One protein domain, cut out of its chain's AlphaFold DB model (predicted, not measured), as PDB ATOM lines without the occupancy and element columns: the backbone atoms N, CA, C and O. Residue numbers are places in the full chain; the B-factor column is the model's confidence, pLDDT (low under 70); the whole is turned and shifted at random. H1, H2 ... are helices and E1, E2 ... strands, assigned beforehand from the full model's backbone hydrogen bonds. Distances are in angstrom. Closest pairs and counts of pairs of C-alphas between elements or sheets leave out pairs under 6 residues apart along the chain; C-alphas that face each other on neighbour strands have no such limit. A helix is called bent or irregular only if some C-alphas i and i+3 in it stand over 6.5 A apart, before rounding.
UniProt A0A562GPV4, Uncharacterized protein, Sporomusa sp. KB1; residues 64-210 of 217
ATOM      1  N   ASN A  64     132.457 136.894 143.188       81.06
ATOM      2  CA  ASN A  64     132.940 137.901 142.220       81.06
ATOM      3  C   ASN A  64     132.319 139.303 142.371       81.06
ATOM      4  O   ASN A  64     132.955 140.300 142.026       81.06
ATOM      5  N   ARG A  65     131.090 139.403 142.897       80.31
ATOM      6  CA  ARG A  65     130.413 140.697 143.109       80.31
ATOM      7  C   ARG A  65     131.121 141.561 144.157       80.31
ATOM      8  O   ARG A  65     131.135 142.780 144.007       80.31
ATOM      9  N   PHE A  66     131.763 140.938 145.145       86.44
ATOM     10  CA  PHE A  66     132.567 141.634 146.148       86.44
ATOM     11  C   PHE A  66     133.706 142.425 145.506       86.44
ATOM     12  O   PHE A  66     133.850 143.620 145.759       86.44
ATOM     13  N   TRP A  67     134.465 141.785 144.615       84.75
ATOM     14  CA  TRP A  67     135.600 142.414 143.942       84.75
ATOM     15  C   TRP A  67     135.176 143.583 143.059       84.75
ATOM     16  O   TRP A  67     135.828 144.623 143.078       84.75
ATOM     17  N   ALA A  68     134.057 143.451 142.343       85.06
ATOM     18  CA  ALA A  68     133.519 144.544 141.540       85.06
ATOM     19  C   ALA A  68     133.204 145.782 142.400       85.06
ATOM     20  O   ALA A  68     133.621 146.888 142.061       85.06
ATOM     21  N   VAL A  69     132.523 145.598 143.538       86.56
ATOM     22  CA  VAL A  69     132.188 146.697 144.461       86.56
ATOM     23  C   VAL A  69     133.443 147.294 145.098       86.56
ATOM     24  O   VAL A  69     133.557 148.517 145.192       86.56
ATOM     25  N   LEU A  70     134.398 146.455 145.503       87.12
ATOM     26  CA  LEU A  70     135.646 146.900 146.117       87.12
ATOM     27  C   LEU A  70     136.485 147.740 145.145       87.12
ATOM     28  O   LEU A  70     136.878 148.857 145.480       87.12
ATOM     29  N   PHE A  71     136.704 147.257 143.918       86.94
ATOM     30  CA  PHE A  71     137.471 147.997 142.913       86.94
ATOM     31  C   PHE A  71     136.782 149.291 142.493       86.94
ATOM     32  O   PHE A  71     137.448 150.312 142.333       86.94
ATOM     33  N   LEU A  72     135.457 149.278 142.356       89.00
ATOM     34  CA  LEU A  72     134.711 150.484 142.014       89.00
ATOM     35  C   LEU A  72     134.777 151.524 143.150       89.00
ATOM     36  O   LEU A  72     134.907 152.716 142.882       89.00
ATOM     37  N   SER A  73     134.785 151.079 144.410       88.62
ATOM     38  CA  SER A  73     134.993 151.947 145.579       88.62
ATOM     39  C   SER A  73     136.393 152.563 145.590       88.62
ATOM     40  O   SER A  73     136.549 153.759 145.825       88.62
ATOM     41  N   TYR A  74     137.423 151.775 145.271       89.25
ATOM     42  CA  TYR A  74     138.790 152.288 145.141       89.25
ATOM     43  C   TYR A  74     138.922 153.289 143.995       89.25
ATOM     44  O   TYR A  74     139.579 154.316 144.155       89.25
ATOM     45  N   ALA A  75     138.272 153.027 142.859       87.12
ATOM     46  CA  ALA A  75     138.238 153.959 141.738       87.12
ATOM     47  C   ALA A  75     137.571 155.289 142.125       87.12
ATOM     48  O   ALA A  75     138.067 156.345 141.736       87.12
ATOM     49  N   ALA A  76     136.503 155.258 142.931       88.62
ATOM     50  CA  ALA A  76     135.856 156.466 143.440       88.62
ATOM     51  C   ALA A  76     136.779 157.274 144.367       88.62
ATOM     52  O   ALA A  76     136.962 158.468 144.137       88.62
ATOM     53  N   VAL A  77     137.438 156.625 145.335       89.00
ATOM     54  CA  VAL A  77     138.424 157.280 146.222       89.00
ATOM     55  C   VAL A  77     139.598 157.858 145.426       89.00
ATOM     56  O   VAL A  77     140.105 158.939 145.731       89.00
ATOM     57  N   PHE A  78     140.042 157.153 144.385       87.00
ATOM     58  CA  PHE A  78     141.099 157.633 143.502       87.00
ATOM     59  C   PHE A  78     140.655 158.864 142.701       87.00
ATOM     60  O   PHE A  78     141.401 159.839 142.621       87.00
ATOM     61  N   ALA A  79     139.434 158.862 142.159       86.69
ATOM     62  CA  ALA A  79     138.865 160.013 141.464       86.69
ATOM     63  C   ALA A  79     138.688 161.225 142.397       86.69
ATOM     64  O   ALA A  79     139.056 162.341 142.026       86.69
ATOM     65  N   ASP A  80     138.205 161.018 143.625       87.81
ATOM     66  CA  ASP A  80     138.139 162.050 144.670       87.81
ATOM     67  C   ASP A  80     139.520 162.643 144.957       87.81
ATOM     68  O   ASP A  80     139.733 163.851 144.860       87.81
ATOM     69  N   THR A  81     140.504 161.777 145.189       87.06
ATOM     70  CA  THR A  81     141.885 162.192 145.450       87.06
ATOM     71  C   THR A  81     142.456 163.014 144.296       87.06
ATOM     72  O   THR A  81     143.014 164.090 144.520       87.06
ATOM     73  N   LEU A  82     142.307 162.538 143.056       86.75
ATOM     74  CA  LEU A  82     142.803 163.240 141.876       86.75
ATOM     75  C   LEU A  82     142.126 164.598 141.698       86.75
ATOM     76  O   LEU A  82     142.812 165.593 141.467       86.75
ATOM     77  N   THR A  83     140.799 164.660 141.826       85.94
ATOM     78  CA  THR A  83     140.067 165.929 141.706       85.94
ATOM     79  C   THR A  83     140.489 166.914 142.790       85.94
ATOM     80  O   THR A  83     140.706 168.087 142.476       85.94
ATOM     81  N   LYS A  84     140.732 166.450 144.023       87.50
ATOM     82  CA  LYS A  84     141.275 167.301 145.086       87.50
ATOM     83  C   LYS A  84     142.679 167.794 144.773       87.50
ATOM     84  O   LYS A  84     142.962 168.975 144.952       87.50
ATOM     85  N   TRP A  85     143.569 166.924 144.299       86.81
ATOM     86  CA  TRP A  85     144.936 167.331 143.971       86.81
ATOM     87  C   TRP A  85     144.976 168.352 142.842       86.81
ATOM     88  O   TRP A  85     145.741 169.314 142.914       86.81
ATOM     89  N   ILE A  86     144.121 168.190 141.832       86.56
ATOM     90  CA  ILE A  86     143.960 169.175 140.763       86.56
ATOM     91  C   ILE A  86     143.459 170.505 141.336       86.56
ATOM     92  O   ILE A  86     144.037 171.543 141.015       86.56
ATOM     93  N   ALA A  87     142.428 170.483 142.186       86.19
ATOM     94  CA  ALA A  87     141.866 171.686 142.799       86.19
ATOM     95  C   ALA A  87     142.918 172.459 143.608       86.19
ATOM     96  O   ALA A  87     143.138 173.645 143.370       86.19
ATOM     97  N   VAL A  88     143.648 171.766 144.485       87.88
ATOM     98  CA  VAL A  88     144.707 172.369 145.307       87.88
ATOM     99  C   VAL A  88     145.872 172.869 144.452       87.88
ATOM    100  O   VAL A  88     146.410 173.940 144.719       87.88
ATOM    101  N   THR A  89     146.248 172.141 143.395       86.31
ATOM    102  CA  THR A  89     147.291 172.603 142.466       86.31
ATOM    103  C   THR A  89     146.851 173.880 141.755       86.31
ATOM    104  O   THR A  89     147.634 174.815 141.644       86.31
ATOM    105  N   LYS A  90     145.597 173.969 141.301       86.06
ATOM    106  CA  LYS A  90     145.072 175.198 140.690       86.06
ATOM    107  C   LYS A  90     145.110 176.377 141.660       86.06
ATOM    108  O   LYS A  90     145.583 177.436 141.261       86.06
ATOM    109  N   ALA A  91     144.687 176.171 142.908       86.25
ATOM    110  CA  ALA A  91     144.760 177.193 143.952       86.25
ATOM    111  C   ALA A  91     146.205 177.671 144.173       86.25
ATOM    112  O   ALA A  91     146.465 178.865 144.098       86.25
ATOM    113  N   TYR A  92     147.170 176.750 144.295       87.12
ATOM    114  CA  TYR A  92     148.589 177.095 144.453       87.12
ATOM    115  C   TYR A  92     149.108 178.024 143.354       87.12
ATOM    116  O   TYR A  92     149.746 179.034 143.641       87.12
ATOM    117  N   TYR A  93     148.851 177.689 142.088       86.50
ATOM    118  CA  TYR A  93     149.340 178.496 140.968       86.50
ATOM    119  C   TYR A  93     148.608 179.835 140.862       86.50
ATOM    120  O   TYR A  93     149.239 180.827 140.510       86.50
ATOM    121  N   HIS A  94     147.318 179.873 141.194       86.69
ATOM    122  CA  HIS A  94     146.550 181.113 141.253       86.69
ATOM    123  C   HIS A  94     147.095 182.064 142.329       86.69
ATOM    124  O   HIS A  94     147.379 183.218 142.028       86.69
ATOM    125  N   ASP A  95     147.330 181.562 143.542       88.81
ATOM    126  CA  ASP A  95     147.790 182.359 144.688       88.81
ATOM    127  C   ASP A  95     149.215 182.908 144.512       88.81
ATOM    128  O   ASP A  95     149.586 183.896 145.139       88.81
ATOM    129  N   HIS A  96     150.015 182.286 143.640       85.44
ATOM    130  CA  HIS A  96     151.365 182.741 143.286       85.44
ATOM    131  C   HIS A  96     151.421 183.460 141.926       85.44
ATOM    132  O   HIS A  96     152.514 183.695 141.413       85.44
ATOM    133  N   GLU A  97     150.270 183.768 141.316       87.44
ATOM    134  CA  GLU A  97     150.153 184.432 140.006       87.44
ATOM    135  C   GLU A  97     150.924 183.718 138.871       87.44
ATOM    136  O   GLU A  97     151.393 184.321 137.901       87.44
ATOM    137  N   LEU A  98     151.054 182.392 138.965       84.56
ATOM    138  CA  LEU A  98     151.760 181.557 137.997       84.56
ATOM    139  C   LEU A  98     150.793 180.974 136.961       84.56
ATOM    140  O   LEU A  98     149.699 180.503 137.269       84.56
ATOM    141  N   LYS A  99     151.238 180.894 135.702       82.31
ATOM    142  CA  LYS A  99     150.473 180.205 134.651       82.31
ATOM    143  C   LYS A  99     150.543 178.690 134.843       82.31
ATOM    144  O   LYS A  99     151.601 178.082 134.678       82.31
ATOM    145  N   LEU A 100     149.400 178.072 135.131       82.06
ATOM    146  CA  LEU A 100     149.273 176.618 135.174       82.06
ATOM    147  C   LEU A 100     149.141 176.043 133.757       82.06
ATOM    148  O   LEU A 100     148.229 176.398 133.013       82.06
ATOM    149  N   THR A 101     150.019 175.105 133.405       83.06
ATOM    150  CA  THR A 101     149.915 174.302 132.177       83.06
ATOM    151  C   THR A 101     149.572 172.851 132.509       83.06
ATOM    152  O   THR A 101     149.851 172.369 133.607       83.06
ATOM    153  N   THR A 102     149.005 172.116 131.548       79.62
ATOM    154  CA  THR A 102     148.669 170.689 131.713       79.62
ATOM    155  C   THR A 102     149.887 169.849 132.097       79.62
ATOM    156  O   THR A 102     149.789 168.967 132.945       79.62
ATOM    157  N   TRP A 103     151.058 170.155 131.531       72.00
ATOM    158  CA  TRP A 103     152.300 169.476 131.893       72.00
ATOM    159  C   TRP A 103     152.689 169.726 133.352       72.00
ATOM    160  O   TRP A 103     153.011 168.786 134.072       72.00
ATOM    161  N   LEU A 104     152.595 170.974 133.820       76.00
ATOM    162  CA  LEU A 104     152.875 171.302 135.219       76.00
ATOM    163  C   LEU A 104     151.894 170.617 136.169       76.00
ATOM    164  O   LEU A 104     152.296 170.186 137.245       76.00
ATOM    165  N   LEU A 105     150.635 170.453 135.774       79.62
ATOM    166  CA  LEU A 105     149.657 169.699 136.553       79.62
ATOM    167  C   LEU A 105     150.047 168.218 136.682       79.62
ATOM    168  O   LEU A 105     150.051 167.686 137.791       79.62
ATOM    169  N   ILE A 106     150.459 167.577 135.582       73.19
ATOM    170  CA  ILE A 106     150.974 166.197 135.599       73.19
ATOM    171  C   ILE A 106     152.217 166.105 136.484       73.19
ATOM    172  O   ILE A 106     152.319 165.202 137.309       73.19
ATOM    173  N   VAL A 107     153.139 167.060 136.370       74.56
ATOM    174  CA  VAL A 107     154.350 167.101 137.194       74.56
ATOM    175  C   VAL A 107     154.025 167.241 138.678       74.56
ATOM    176  O   VAL A 107     154.616 166.545 139.502       74.56
ATOM    177  N   ASN A 108     153.057 168.082 139.034       79.06
ATOM    178  CA  ASN A 108     152.622 168.220 140.418       79.06
ATOM    179  C   ASN A 108     152.013 166.925 140.956       79.06
ATOM    180  O   ASN A 108     152.384 166.500 142.044       79.06
ATOM    181  N   ILE A 109     151.150 166.265 140.189       77.56
ATOM    182  CA  ILE A 109     150.445 165.052 140.622       77.56
ATOM    183  C   ILE A 109     151.370 163.826 140.661       77.56
ATOM    184  O   ILE A 109     151.352 163.080 141.633       77.56
ATOM    185  N   VAL A 110     152.179 163.616 139.620       72.94
ATOM    186  CA  VAL A 110     152.967 162.384 139.425       72.94
ATOM    187  C   VAL A 110     154.366 162.494 140.027       72.94
ATOM    188  O   VAL A 110     154.863 161.540 140.619       72.94
ATOM    189  N   PHE A 111     155.014 163.652 139.888       69.81
ATOM    190  CA  PHE A 111     156.433 163.825 140.214       69.81
ATOM    191  C   PHE A 111     156.683 164.670 141.469       69.81
ATOM    192  O   PHE A 111     157.819 165.067 141.709       69.81
ATOM    193  N   HIS A 112     155.656 164.913 142.290       71.06
ATOM    194  CA  HIS A 112     155.761 165.747 143.493       71.06
ATOM    195  C   HIS A 112     156.293 167.163 143.196       71.06
ATOM    196  O   HIS A 112     157.376 167.564 143.627       71.06
ATOM    197  N   GLY A 113     155.519 167.924 142.423       71.44
ATOM    198  CA  GLY A 113     155.883 169.275 141.995       71.44
ATOM    199  C   GLY A 113     155.775 170.398 143.038       71.44
ATOM    200  O   GLY A 113     155.581 170.130 144.219       71.44
ATOM    201  N   PRO A 114     155.922 171.672 142.619       74.38
ATOM    202  CA  PRO A 114     155.961 172.836 143.516       74.38
ATOM    203  C   PRO A 114     154.751 172.994 144.451       74.38
ATOM    204  O   PRO A 114     154.895 173.513 145.557       74.38
ATOM    205  N   ALA A 115     153.578 172.502 144.048       80.31
ATOM    206  CA  ALA A 115     152.369 172.518 144.869       80.31
ATOM    207  C   ALA A 115     152.455 171.582 146.094       80.31
ATOM    208  O   ALA A 115     151.611 171.677 146.984       80.31
ATOM    209  N   TRP A 116     153.477 170.713 146.184       81.81
ATOM    210  CA  TRP A 116     153.815 169.934 147.384       81.81
ATOM    211  C   TRP A 116     154.554 170.774 148.421       81.81
ATOM    212  O   TRP A 116     155.721 170.541 148.746       81.81
ATOM    213  N   SER A 117     153.836 171.766 148.930       79.50
ATOM    214  CA  SER A 117     154.270 172.703 149.954       79.50
ATOM    215  C   SER A 117     153.272 172.738 151.111       79.50
ATOM    216  O   SER A 117     152.112 172.330 150.984       79.50
ATOM    217  N   THR A 118     153.741 173.200 152.270       78.25
ATOM    218  CA  THR A 118     152.908 173.371 153.466       78.25
ATOM    219  C   THR A 118     151.724 174.283 153.150       78.25
ATOM    220  O   THR A 118     151.897 175.330 152.531       78.25
ATOM    221  N   GLY A 119     150.519 173.887 153.556       77.94
ATOM    222  CA  GLY A 119     149.277 174.595 153.235       77.94
ATOM    223  C   GLY A 119     148.582 174.128 151.950       77.94
ATOM    224  O   GLY A 119     147.373 174.313 151.834       77.94
ATOM    225  N   TYR A 120     149.278 173.431 151.044       82.94
ATOM    226  CA  TYR A 120     148.717 172.918 149.788       82.94
ATOM    227  C   TYR A 120     148.695 171.379 149.775       82.94
ATOM    228  O   TYR A 120     147.939 170.759 150.544       82.94
ATOM    229  N   LEU A 121     149.486 170.740 148.902       78.56
ATOM    230  CA  LEU A 121     149.605 169.285 148.838       78.56
ATOM    231  C   LEU A 121     150.562 168.806 149.930       78.56
ATOM    232  O   LEU A 121     151.782 168.801 149.786       78.56
ATOM    233  N   GLU A 122     149.987 168.376 151.046       75.38
ATOM    234  CA  GLU A 122     150.748 167.807 152.148       75.38
ATOM    235  C   GLU A 122     150.652 166.292 152.157       75.38
ATOM    236  O   GLU A 122     149.566 165.707 152.197       75.38
ATOM    237  N   SER A 123     151.803 165.638 152.268       62.41
ATOM    238  CA  SER A 123     151.865 164.184 152.347       62.41
ATOM    239  C   SER A 123     151.157 163.625 153.598       62.41
ATOM    240  O   SER A 123     150.766 162.465 153.598       62.41
ATOM    241  N   ARG A 124     150.912 164.432 154.650       60.84
ATOM    242  CA  ARG A 124     150.137 163.999 155.836       60.84
ATOM    243  C   ARG A 124     148.685 163.692 155.485       60.84
ATOM    244  O   ARG A 124     148.083 162.807 156.086       60.84
ATOM    245  N   LYS A 125     148.138 164.379 154.477       64.81
ATOM    246  CA  LYS A 125     146.780 164.144 153.980       64.81
ATOM    247  C   LYS A 125     146.669 162.818 153.209       64.81
ATOM    248  O   LYS A 125     145.563 162.304 153.092       64.81
ATOM    249  N   LEU A 126     147.787 162.206 152.789       64.75
ATOM    250  CA  LEU A 126     147.801 160.866 152.177       64.75
ATOM    251  C   LEU A 126     147.412 159.759 153.164       64.75
ATOM    252  O   LEU A 126     146.782 158.782 152.767       64.75
ATOM    253  N   GLY A 127     147.730 159.920 154.455       67.00
ATOM    254  CA  GLY A 127     147.342 158.951 155.485       67.00
ATOM    255  C   GLY A 127     145.825 158.767 155.578       67.00
ATOM    256  O   GLY A 127     145.353 157.647 155.738       67.00
ATOM    257  N   ARG A 128     145.061 159.847 155.363       75.81
ATOM    258  CA  ARG A 128     143.590 159.808 155.341       75.81
ATOM    259  C   ARG A 128     143.031 159.009 154.163       75.81
ATOM    260  O   ARG A 128     141.965 158.421 154.285       75.81
ATOM    261  N   ILE A 129     143.738 158.972 153.033       79.94
ATOM    262  CA  ILE A 129     143.323 158.183 151.862       79.94
ATOM    263  C   ILE A 129     143.469 156.694 152.172       79.94
ATOM    264  O   ILE A 129     142.555 155.918 151.909       79.94
ATOM    265  N   LEU A 130     144.592 156.298 152.776       75.50
ATOM    266  CA  LEU A 130     144.800 154.914 153.210       75.50
ATOM    267  C   LEU A 130     143.766 154.495 154.257       75.50
ATOM    268  O   LEU A 130     143.222 153.399 154.163       75.50
ATOM    269  N   GLU A 131     143.454 155.376 155.208       77.69
ATOM    270  CA  GLU A 131     142.390 155.151 156.189       77.69
ATOM    271  C   GLU A 131     141.036 154.925 155.504       77.69
ATOM    272  O   GLU A 131     140.419 153.889 155.736       77.69
ATOM    273  N   LYS A 132     140.627 155.803 154.573       84.12
ATOM    274  CA  LYS A 132     139.404 155.620 153.769       84.12
ATOM    275  C   LYS A 132     139.381 154.265 153.051       84.12
ATOM    276  O   LYS A 132     138.392 153.542 153.148       84.12
ATOM    277  N   LEU A 133     140.461 153.908 152.346       84.25
ATOM    278  CA  LEU A 133     140.554 152.642 151.605       84.25
ATOM    279  C   LEU A 133     140.399 151.436 152.539       84.25
ATOM    280  O   LEU A 133     139.643 150.514 152.230       84.25
ATOM    281  N   LEU A 134     141.058 151.454 153.700       82.69
ATOM    282  CA  LEU A 134     140.937 150.399 154.705       82.69
ATOM    283  C   LEU A 134     139.516 150.325 155.272       82.69
ATOM    284  O   LEU A 134     138.931 149.243 155.297       82.69
ATOM    285  N   THR A 135     138.932 151.458 155.667       83.38
ATOM    286  CA  THR A 135     137.564 151.521 156.195       83.38
ATOM    287  C   THR A 135     136.556 150.970 155.192       83.38
ATOM    288  O   THR A 135     135.744 150.121 155.555       83.38
ATOM    289  N   TYR A 136     136.622 151.384 153.926       88.31
ATOM    290  CA  TYR A 136     135.714 150.884 152.893       88.31
ATOM    291  C   TYR A 136     135.886 149.395 152.656       88.31
ATOM    292  O   TYR A 136     134.895 148.678 152.561       88.31
ATOM    293  N   THR A 137     137.122 148.903 152.658       86.38
ATOM    294  CA  THR A 137     137.382 147.471 152.515       86.38
ATOM    295  C   THR A 137     136.749 146.667 153.642       86.38
ATOM    296  O   THR A 137     136.058 145.682 153.380       86.38
ATOM    297  N   VAL A 138     136.924 147.105 154.891       84.50
ATOM    298  CA  VAL A 138     136.328 146.455 156.066       84.50
ATOM    299  C   VAL A 138     134.803 146.492 155.995       84.50
ATOM    300  O   VAL A 138     134.171 145.445 156.112       84.50
ATOM    301  N   VAL A 139     134.205 147.659 155.741       88.31
ATOM    302  CA  VAL A 139     132.743 147.818 155.661       88.31
ATOM    303  C   VAL A 139     132.151 146.945 154.553       88.31
ATOM    304  O   VAL A 139     131.212 146.193 154.799       88.31
ATOM    305  N   ILE A 140     132.726 146.978 153.346       89.69
ATOM    306  CA  ILE A 140     132.255 146.174 152.208       89.69
ATOM    307  C   ILE A 140     132.364 144.679 152.525       89.69
ATOM    308  O   ILE A 140     131.445 143.922 152.203       89.69
ATOM    309  N   THR A 141     133.450 144.258 153.179       85.81
ATOM    310  CA  THR A 141     133.668 142.859 153.579       85.81
ATOM    311  C   THR A 141     132.628 142.414 154.601       85.81
ATOM    312  O   THR A 141     131.995 141.376 154.412       85.81
ATOM    313  N   LEU A 142     132.390 143.215 155.641       84.88
ATOM    314  CA  LEU A 142     131.383 142.930 156.662       84.88
ATOM    315  C   LEU A 142     129.977 142.849 156.065       84.88
ATOM    316  O   LEU A 142     129.243 141.916 156.375       84.88
ATOM    317  N   CYS A 143     129.610 143.764 155.165       88.38
ATOM    318  CA  CYS A 143     128.297 143.749 154.520       88.38
ATOM    319  C   CYS A 143     128.091 142.528 153.610       88.38
ATOM    320  O   CYS A 143     126.997 141.965 153.586       88.38
ATOM    321  N   HIS A 144     129.127 142.075 152.897       86.81
ATOM    322  CA  HIS A 144     129.039 140.844 152.104       86.81
ATOM    323  C   HIS A 144     128.992 139.588 152.981       86.81
ATOM    324  O   HIS A 144     128.200 138.686 152.706       86.81
ATOM    325  N   ALA A 145     129.787 139.535 154.052       83.69
ATOM    326  CA  ALA A 145     129.762 138.427 155.001       83.69
ATOM    327  C   ALA A 145     128.399 138.324 155.709       83.69
ATOM    328  O   ALA A 145     127.795 137.253 155.728       83.69
ATOM    329  N   ALA A 146     127.866 139.449 156.197       83.56
ATOM    330  CA  ALA A 146     126.540 139.526 156.806       83.56
ATOM    331  C   ALA A 146     125.442 139.089 155.829       83.56
ATOM    332  O   ALA A 146     124.565 138.313 156.198       83.56
ATOM    333  N   GLY A 147     125.525 139.521 154.568       85.19
ATOM    334  CA  GLY A 147     124.585 139.110 153.530       85.19
ATOM    335  C   GLY A 147     124.577 137.603 153.262       85.19
ATOM    336  O   GLY A 147     123.541 137.058 152.900       85.19
ATOM    337  N   LYS A 148     125.707 136.917 153.465       83.06
ATOM    338  CA  LYS A 148     125.810 135.462 153.294       83.06
ATOM    339  C   LYS A 148     125.322 134.675 154.506       83.06
ATOM    340  O   LYS A 148     124.770 133.593 154.339       83.06
ATOM    341  N   TRP A 149     125.598 135.163 155.712       83.81
ATOM    342  CA  TRP A 149     125.298 134.431 156.945       83.81
ATOM    343  C   TRP A 149     123.872 134.637 157.441       83.81
ATOM    344  O   TRP A 149     123.358 133.789 158.166       83.81
ATOM    345  N   LEU A 150     123.231 135.740 157.061       84.38
ATOM    346  CA  LEU A 150     121.862 136.015 157.463       84.38
ATOM    347  C   LEU A 150     120.872 135.342 156.501       84.38
ATOM    348  O   LEU A 150     121.006 135.488 155.283       84.38
ATOM    349  N   PRO A 151     119.868 134.615 157.024       84.69
ATOM    350  CA  PRO A 151     118.820 134.039 156.199       84.69
ATOM    351  C   PRO A 151     117.933 135.141 155.611       84.69
ATOM    352  O   PRO A 151     117.890 136.264 156.114       84.69
ATOM    353  N   VAL A 152     117.189 134.804 154.557       86.94
ATOM    354  CA  VAL A 152     116.119 135.672 154.053       86.94
ATOM    355  C   VAL A 152     115.115 135.888 155.183       86.94
ATOM    356  O   VAL A 152     114.624 134.923 155.769       86.94
ATOM    357  N   LEU A 153     114.851 137.150 155.506       84.56
ATOM    358  CA  LEU A 153     113.919 137.530 156.560       84.56
ATOM    359  C   LEU A 153     112.611 137.958 155.910       84.56
ATOM    360  O   LEU A 153     112.614 138.780 154.997       84.56
ATOM    361  N   ASP A 154     111.499 137.422 156.394       82.31
ATOM    362  CA  ASP A 154     110.178 137.956 156.085       82.31
ATOM    363  C   ASP A 154     109.775 138.893 157.224       82.31
ATOM    364  O   ASP A 154     109.477 138.460 158.340       82.31
ATOM    365  N   LEU A 155     109.872 140.195 156.971       74.62
ATOM    366  CA  LEU A 155     109.523 141.232 157.931       74.62
ATOM    367  C   LEU A 155     108.232 141.890 157.456       74.62
ATOM    368  O   LEU A 155     108.247 142.687 156.524       74.62
ATOM    369  N   PHE A 156     107.115 141.566 158.110       77.00
ATOM    370  CA  PHE A 156     105.805 142.165 157.827       77.00
ATOM    371  C   PHE A 156     105.353 142.025 156.355       77.00
ATOM    372  O   PHE A 156     104.759 142.946 155.799       77.00
ATOM    373  N   GLY A 157     105.640 140.886 155.710       75.94
ATOM    374  CA  GLY A 157     105.296 140.634 154.305       75.94
ATOM    375  C   GLY A 157     106.291 141.227 153.301       75.94
ATOM    376  O   GLY A 157     106.074 141.137 152.092       75.94
ATOM    377  N   LEU A 158     107.384 141.834 153.778       74.19
ATOM    378  CA  LEU A 158     108.513 142.249 152.954       74.19
ATOM    379  C   LEU A 158     109.604 141.179 153.009       74.19
ATOM    380  O   LEU A 158     110.238 140.960 154.043       74.19
ATOM    381  N   VAL A 159     109.866 140.567 151.853       81.56
ATOM    382  CA  VAL A 159     110.976 139.628 151.676       81.56
ATOM    383  C   VAL A 159     112.288 140.411 151.642       81.56
ATOM    384  O   VAL A 159     112.677 140.984 150.622       81.56
ATOM    385  N   PHE A 160     112.986 140.438 152.771       84.00
ATOM    386  CA  PHE A 160     114.310 141.023 152.901       84.00
ATOM    387  C   PHE A 160     115.366 139.972 152.572       84.00
ATOM    388  O   PHE A 160     115.489 138.964 153.265       84.00
ATOM    389  N   ASN A 161     116.154 140.218 151.523       86.44
ATOM    390  CA  ASN A 161     117.286 139.374 151.153       86.44
ATOM    391  C   ASN A 161     118.613 140.047 151.571       86.44
ATOM    392  O   ASN A 161     119.111 140.918 150.849       86.44
ATOM    393  N   PRO A 162     119.217 139.650 152.708       84.12
ATOM    394  CA  PRO A 162     120.477 140.216 153.190       84.12
ATOM    395  C   PRO A 162     121.607 140.183 152.155       84.12
ATOM    396  O   PRO A 162     122.398 141.126 152.070       84.12
ATOM    397  N   ALA A 163     121.669 139.115 151.350       83.50
ATOM    398  CA  ALA A 163     122.725 138.886 150.366       83.50
ATOM    399  C   ALA A 163     122.737 139.931 149.246       83.50
ATOM    400  O   ALA A 163     123.760 140.124 148.590       83.50
ATOM    401  N   THR A 164     121.612 140.609 149.013       83.50
ATOM    402  CA  THR A 164     121.513 141.691 148.031       83.50
ATOM    403  C   THR A 164     121.519 143.055 148.701       83.50
ATOM    404  O   THR A 164     122.232 143.949 148.247       83.50
ATOM    405  N   VAL A 165     120.769 143.218 149.794       85.44
ATOM    406  CA  VAL A 165     120.547 144.534 150.399       85.44
ATOM    407  C   VAL A 165     121.804 145.076 151.073       85.44
ATOM    408  O   VAL A 165     122.136 146.244 150.862       85.44
ATOM    409  N   PHE A 166     122.549 144.268 151.835       86.94
ATOM    410  CA  PHE A 166     123.725 144.776 152.550       86.94
ATOM    411  C   PHE A 166     124.865 145.203 151.613       86.94
ATOM    412  O   PHE A 166     125.326 146.339 151.749       86.94
ATOM    413  N   PRO A 167     125.290 144.393 150.623       85.25
ATOM    414  CA  PRO A 167     126.267 144.833 149.627       85.25
ATOM    415  C   PRO A 167     125.848 146.088 148.857       85.25
ATOM    416  O   PRO A 167     126.669 146.982 148.650       85.25
ATOM    417  N   ALA A 168     124.578 146.163 148.445       84.38
ATOM    418  CA  ALA A 168     124.053 147.301 147.696       84.38
ATOM    419  C   ALA A 168     124.013 148.584 148.540       84.38
ATOM    420  O   ALA A 168     124.320 149.662 148.042       84.38
ATOM    421  N   SER A 169     123.677 148.470 149.824       85.00
ATOM    422  CA  SER A 169     123.644 149.616 150.739       85.00
ATOM    423  C   SER A 169     125.051 150.141 151.026       85.00
ATOM    424  O   SER A 169     125.277 151.349 151.002       85.00
ATOM    425  N   ALA A 170     126.017 149.238 151.238       87.25
ATOM    426  CA  ALA A 170     127.414 149.608 151.441       87.25
ATOM    427  C   ALA A 170     127.995 150.325 150.217       87.25
ATOM    428  O   ALA A 170     128.614 151.380 150.356       87.25
ATOM    429  N   SER A 171     127.761 149.783 149.018       86.19
ATOM    430  CA  SER A 171     128.242 150.393 147.780       86.19
ATOM    431  C   SER A 171     127.600 151.760 147.549       86.19
ATOM    432  O   SER A 171     128.316 152.735 147.337       86.19
ATOM    433  N   ALA A 172     126.275 151.869 147.682       86.44
ATOM    434  CA  ALA A 172     125.566 153.137 147.547       86.44
ATOM    435  C   ALA A 172     126.079 154.196 148.534       86.44
ATOM    436  O   ALA A 172     126.315 155.333 148.134       86.44
ATOM    437  N   GLY A 173     126.312 153.820 149.796       88.88
ATOM    438  CA  GLY A 173     126.873 154.717 150.806       88.88
ATOM    439  C   GLY A 173     128.256 155.245 150.423       88.88
ATOM    440  O   GLY A 173     128.475 156.456 150.442       88.88
ATOM    441  N   VAL A 174     129.168 154.359 150.009       89.12
ATOM    442  CA  VAL A 174     130.513 154.749 149.551       89.12
ATOM    443  C   VAL A 174     130.433 155.691 148.348       89.12
ATOM    444  O   VAL A 174     131.052 156.754 148.369       89.12
ATOM    445  N   PHE A 175     129.632 155.363 147.328       88.31
ATOM    446  CA  PHE A 175     129.501 156.221 146.145       88.31
ATOM    447  C   PHE A 175     128.901 157.580 146.467       88.31
ATOM    448  O   PHE A 175     129.379 158.579 145.941       88.31
ATOM    449  N   LEU A 176     127.889 157.650 147.330       89.06
ATOM    450  CA  LEU A 176     127.293 158.925 147.723       89.06
ATOM    451  C   LEU A 176     128.300 159.818 148.457       89.06
ATOM    452  O   LEU A 176     128.367 161.013 148.166       89.06
ATOM    453  N   ILE A 177     129.093 159.248 149.369       90.50
ATOM    454  CA  ILE A 177     130.137 159.985 150.095       90.50
ATOM    455  C   ILE A 177     131.187 160.521 149.115       90.50
ATOM    456  O   ILE A 177     131.472 161.720 149.114       90.50
ATOM    457  N   GLU A 178     131.725 159.660 148.252       91.25
ATOM    458  CA  GLU A 178     132.803 160.045 147.339       91.25
ATOM    459  C   GLU A 178     132.312 160.968 146.213       91.25
ATOM    460  O   GLU A 178     132.985 161.938 145.881       91.25
ATOM    461  N   PHE A 179     131.108 160.773 145.670       89.25
ATOM    462  CA  PHE A 179     130.546 161.688 144.668       89.25
ATOM    463  C   PHE A 179     130.228 163.060 145.251       89.25
ATOM    464  O   PHE A 179     130.423 164.063 144.567       89.25
ATOM    465  N   LYS A 180     129.780 163.141 146.507       88.75
ATOM    466  CA  LYS A 180     129.608 164.435 147.172       88.75
ATOM    467  C   LYS A 180     130.952 165.151 147.333       88.75
ATOM    468  O   LYS A 180     131.040 166.328 146.994       88.75
ATOM    469  N   SER A 181     131.986 164.432 147.763       89.69
ATOM    470  CA  SER A 181     133.349 164.963 147.893       89.69
ATOM    471  C   SER A 181     133.914 165.441 146.546       89.69
ATOM    472  O   SER A 181     134.363 166.580 146.419       89.69
ATOM    473  N   ILE A 182     133.769 164.640 145.484       89.62
ATOM    474  CA  ILE A 182     134.142 165.031 144.115       89.62
ATOM    475  C   ILE A 182     133.367 166.276 143.675       89.62
ATOM    476  O   ILE A 182     133.940 167.170 143.054       89.62
ATOM    477  N   ASN A 183     132.074 166.364 143.994       89.44
ATOM    478  CA  ASN A 183     131.253 167.518 143.645       89.44
ATOM    479  C   ASN A 183     131.773 168.804 144.298       89.44
ATOM    480  O   ASN A 183     131.866 169.839 143.641       89.44
ATOM    481  N   GLU A 184     132.139 168.736 145.575       88.38
ATOM    482  CA  GLU A 184     132.759 169.848 146.301       88.38
ATOM    483  C   GLU A 184     134.081 170.261 145.634       88.38
ATOM    484  O   GLU A 184     134.271 171.439 145.329       88.38
ATOM    485  N   ASN A 185     134.930 169.297 145.266       88.12
ATOM    486  CA  ASN A 185     136.181 169.566 144.549       88.12
ATOM    487  C   ASN A 185     135.940 170.209 143.168       88.12
ATOM    488  O   ASN A 185     136.672 171.109 142.759       88.12
ATOM    489  N   LEU A 186     134.908 169.782 142.430       86.69
ATOM    490  CA  LEU A 186     134.532 170.373 141.138       86.69
ATOM    491  C   LEU A 186     134.074 171.830 141.284       86.69
ATOM    492  O   LEU A 186     134.441 172.663 140.449       86.69
ATOM    493  N   LYS A 187     133.321 172.152 142.343       86.31
ATOM    494  CA  LYS A 187     132.911 173.532 142.660       86.31
ATOM    495  C   LYS A 187     134.112 174.413 142.964       86.31
ATOM    496  O   LYS A 187     134.216 175.494 142.393       86.31
ATOM    497  N   GLU A 188     135.041 173.928 143.788       82.69
ATOM    498  CA  GLU A 188     136.299 174.628 144.087       82.69
ATOM    499  C   GLU A 188     137.117 174.906 142.812       82.69
ATOM    500  O   GLU A 188     137.772 175.937 142.699       82.69
ATOM    501  N   MET A 189     137.045 174.024 141.810       82.38
ATOM    502  CA  MET A 189     137.708 174.210 140.512       82.38
ATOM    503  C   MET A 189     136.965 175.130 139.531       82.38
ATOM    504  O   MET A 189     137.433 175.292 138.398       82.38
ATOM    505  N   GLY A 190     135.799 175.667 139.900       83.25
ATOM    506  CA  GLY A 190     134.945 176.459 139.012       83.25
ATOM    507  C   GLY A 190     134.295 175.649 137.882       83.25
ATOM    508  O   GLY A 190     133.886 176.215 136.872       83.25
ATOM    509  N   GLN A 191     134.205 174.320 138.008       83.31
ATOM    510  CA  GLN A 191     133.608 173.436 136.998       83.31
ATOM    511  C   GLN A 191     132.093 173.299 137.213       83.31
ATOM    512  O   GLN A 191     131.597 172.224 137.554       83.31
ATOM    513  N   ALA A 192     131.361 174.401 137.015       79.88
ATOM    514  CA  ALA A 192     129.928 174.488 137.311       79.88
ATOM    515  C   ALA A 192     129.091 173.407 136.600       79.88
ATOM    516  O   ALA A 192     128.290 172.742 137.250       79.88
ATOM    517  N   GLY A 193     129.336 173.155 135.307       80.19
ATOM    518  CA  GLY A 193     128.563 172.167 134.540       80.19
ATOM    519  C   GLY A 193     128.741 170.721 135.022       80.19
ATOM    520  O   GLY A 193     127.768 169.987 135.164       80.19
ATOM    521  N   LEU A 194     129.975 170.304 135.337       78.06
ATOM    522  CA  LEU A 194     130.222 168.960 135.880       78.06
ATOM    523  C   LEU A 194     129.688 168.820 137.309       78.06
ATOM    524  O   LEU A 194     129.153 167.770 137.665       78.06
ATOM    525  N   SER A 195     129.808 169.877 138.115       83.88
ATOM    526  CA  SER A 195     129.251 169.907 139.466       83.88
ATOM    527  C   SER A 195     127.724 169.770 139.460       83.88
ATOM    528  O   SER A 195     127.162 169.023 140.261       83.88
ATOM    529  N   GLU A 196     127.045 170.444 138.535       84.88
ATOM    530  CA  GLU A 196     125.592 170.376 138.396       84.88
ATOM    531  C   GLU A 196     125.123 168.966 138.016       84.88
ATOM    532  O   GLU A 196     124.250 168.407 138.681       84.88
ATOM    533  N   ILE A 197     125.767 168.342 137.021       84.56
ATOM    534  CA  ILE A 197     125.482 166.953 136.626       84.56
ATOM    535  C   ILE A 197     125.645 166.009 137.821       84.56
ATOM    536  O   ILE A 197     124.771 165.181 138.090       84.56
ATOM    537  N   LEU A 198     126.746 166.142 138.564       83.19
ATOM    538  CA  LEU A 198     127.029 165.270 139.697       83.19
ATOM    539  C   LEU A 198     126.048 165.507 140.857       83.19
ATOM    540  O   LEU A 198     125.604 164.555 141.492       83.19
ATOM    541  N   SER A 199     125.643 166.756 141.094       85.75
ATOM    542  CA  SER A 199     124.612 167.115 142.075       85.75
ATOM    543  C   SER A 199     123.249 166.506 141.729       85.75
ATOM    544  O   SER A 199     122.561 165.965 142.601       85.75
ATOM    545  N   ASN A 200     122.868 166.539 140.451       86.69
ATOM    546  CA  ASN A 200     121.629 165.933 139.964       86.69
ATOM    547  C   ASN A 200     121.663 164.405 140.099       86.69
ATOM    548  O   ASN A 200     120.683 163.797 140.523       86.69
ATOM    549  N   LEU A 201     122.811 163.776 139.831       83.69
ATOM    550  CA  LEU A 201     122.984 162.337 140.032       83.69
ATOM    551  C   LEU A 201     122.883 161.948 141.515       83.69
ATOM    552  O   LEU A 201     122.142 161.028 141.859       83.69
ATOM    553  N   VAL A 202     123.594 162.657 142.398       86.12
ATOM    554  CA  VAL A 202     123.579 162.395 143.848       86.12
ATOM    555  C   VAL A 202     122.172 162.574 144.418       86.12
ATOM    556  O   VAL A 202     121.713 161.724 145.177       86.12
ATOM    557  N   SER A 203     121.459 163.630 144.022       84.62
ATOM    558  CA  SER A 203     120.081 163.863 144.472       84.62
ATOM    559  C   SER A 203     119.101 162.817 143.938       84.62
ATOM    560  O   SER A 203     118.283 162.319 144.707       84.62
ATOM    561  N   ALA A 204     119.208 162.404 142.672       83.94
ATOM    562  CA  ALA A 204     118.367 161.347 142.109       83.94
ATOM    563  C   ALA A 204     118.571 160.000 142.822       83.94
ATOM    564  O   ALA A 204     117.602 159.323 143.168       83.94
ATOM    565  N   VAL A 205     119.826 159.623 143.085       79.62
ATOM    566  CA  VAL A 205     120.159 158.398 143.824       79.62
ATOM    567  C   VAL A 205     119.687 158.501 145.274       79.62
ATOM    568  O   VAL A 205     119.034 157.581 145.761       79.62
ATOM    569  N   SER A 206     119.933 159.631 145.942       81.50
ATOM    570  CA  SER A 206     119.478 159.865 147.315       81.50
ATOM    571  C   SER A 206     117.959 159.796 147.428       81.50
ATOM    572  O   SER A 206     117.467 159.114 148.313       81.50
ATOM    573  N   ASN A 207     117.210 160.418 146.516       83.38
ATOM    574  CA  ASN A 207     115.743 160.378 146.514       83.38
ATOM    575  C   ASN A 207     115.196 158.969 146.261       83.38
ATOM    576  O   ASN A 207     114.107 158.635 146.717       83.38
ATOM    577  N   LYS A 208     115.932 158.134 145.524       78.44
ATOM    578  CA  LYS A 208     115.539 156.747 145.270       78.44
ATOM    579  C   LYS A 208     115.806 155.833 146.470       78.44
ATOM    580  O   LYS A 208     115.084 154.860 146.652       78.44
ATOM    581  N   ILE A 209     116.836 156.134 147.263       70.19
ATOM    582  CA  ILE A 209     117.213 155.368 148.464       70.19
ATOM    583  C   ILE A 209     116.427 155.848 149.692       70.19
ATOM    584  O   ILE A 209     115.925 155.039 150.467       70.19
ATOM    585  N   PHE A 210     116.295 157.161 149.843       69.38
ATOM    586  CA  PHE A 210     115.571 157.854 150.899       69.38
ATOM    587  C   PHE A 210     114.488 158.719 150.246       69.38
ATOM    588  O   PHE A 210     114.679 159.927 150.079       69.38
TER     589      PHE A 210
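Overview. This is residues 64 to 210 of the 217 residues of an uncharacterized protein of Sporomusa sp. KB1 (UniProt A0A562GPV4). This is a long rod of helices: H1, H3 and H4 form an up-and-down bundle, and H5 folds back along H4. The small strand hairpin E1 and E2 lies at one end of the rod, where residues 154 to 159 stick out, while the short H2 packs on H1 towards the other end. The printed part has 147 residues, with five named helices and two named strands in the order H1, H2, H3, E1, E2, H4, H5; the two-stranded sheet, E1 - E2, is antiparallel and the class is mostly helix. The whole is loose, with a radius of gyration of the C-alphas of 19.1 A, and spans 64 by 29 by 23 A.

Arrangement. Start at the sheet: E1, residues 153 to 155, and E2, residues 158 to 160, form an antiparallel hairpin at 149 degrees, with N 153 and O 160 at 3.0 A and N 160 and O 153 at 2.8 A, within hydrogen-bond range. Next find H3, residues 123 to 149, and H4, residues 162 to 188: they touch, closest at the C-alphas of Gly 147 and Ala 163, 3.7 A, with a shallow tilt of 22 degrees, opposite ways; H3 touches with residues 136 to 148 alone and H4 with 162 to 174 alone. H1, residues 64 to 95, touches H4 at a shallow tilt of 11 degrees, the same way, closest at the C-alphas of Asp 80 and Ile 182, 5.0 A. With residues 66 to 81 alone H1 touches H3, opposite ways at a shallow tilt of 21 degrees, closest at the C-alphas of Leu 70 and Thr 137, 6.7 A. H5, residues 192 to 209, makes a helical hairpin with H4, which touches it with residues 176 to 187 alone; the closest C-alphas, of Asn 183 and Ser 195, are 5.2 A apart, and the shallow tilt is 24 degrees. H2, residues 102 to 111, touches H1 at residues 82 to 89 alone, at a steep tilt of 61 degrees, closest at the C-alphas of Trp 85 and Ile 109, 6.8 A. H1 and H5 are apart, and so are H2 and H3. In H1, H2 and H5 every O i to N i+4 pair is within hydrogen-bond range; in H3 20 of 23 are, in H4 22 of 23.

Along the chain. Find C-alpha 153 at (113.919, 137.530, 156.560), where E1 begins; E1 and E2 have three residues each. H1 begins at C-alpha 64, (132.940, 137.901, 142.220), and runs 46.9 A; H3 runs 40.2 A, H4 39.0 A, H5 25.5 A and H2 13.4 A. H4 is neither bent nor irregular, but only just: C-alphas 163 and 166 are 6.4 A apart. H5 ends at C-alpha 209, (117.213, 155.368, 148.464).

Size, cuts and confidence. Look to Glu 97 and Gly 157 for the two C-alphas farthest apart, 64.3 A. The printed part has no cut; the link from H2 to H3, 11 residues, is long. The mean pLDDT of the printed part is 82.8, and residues 111, 123 to 127 and 210 are under 70.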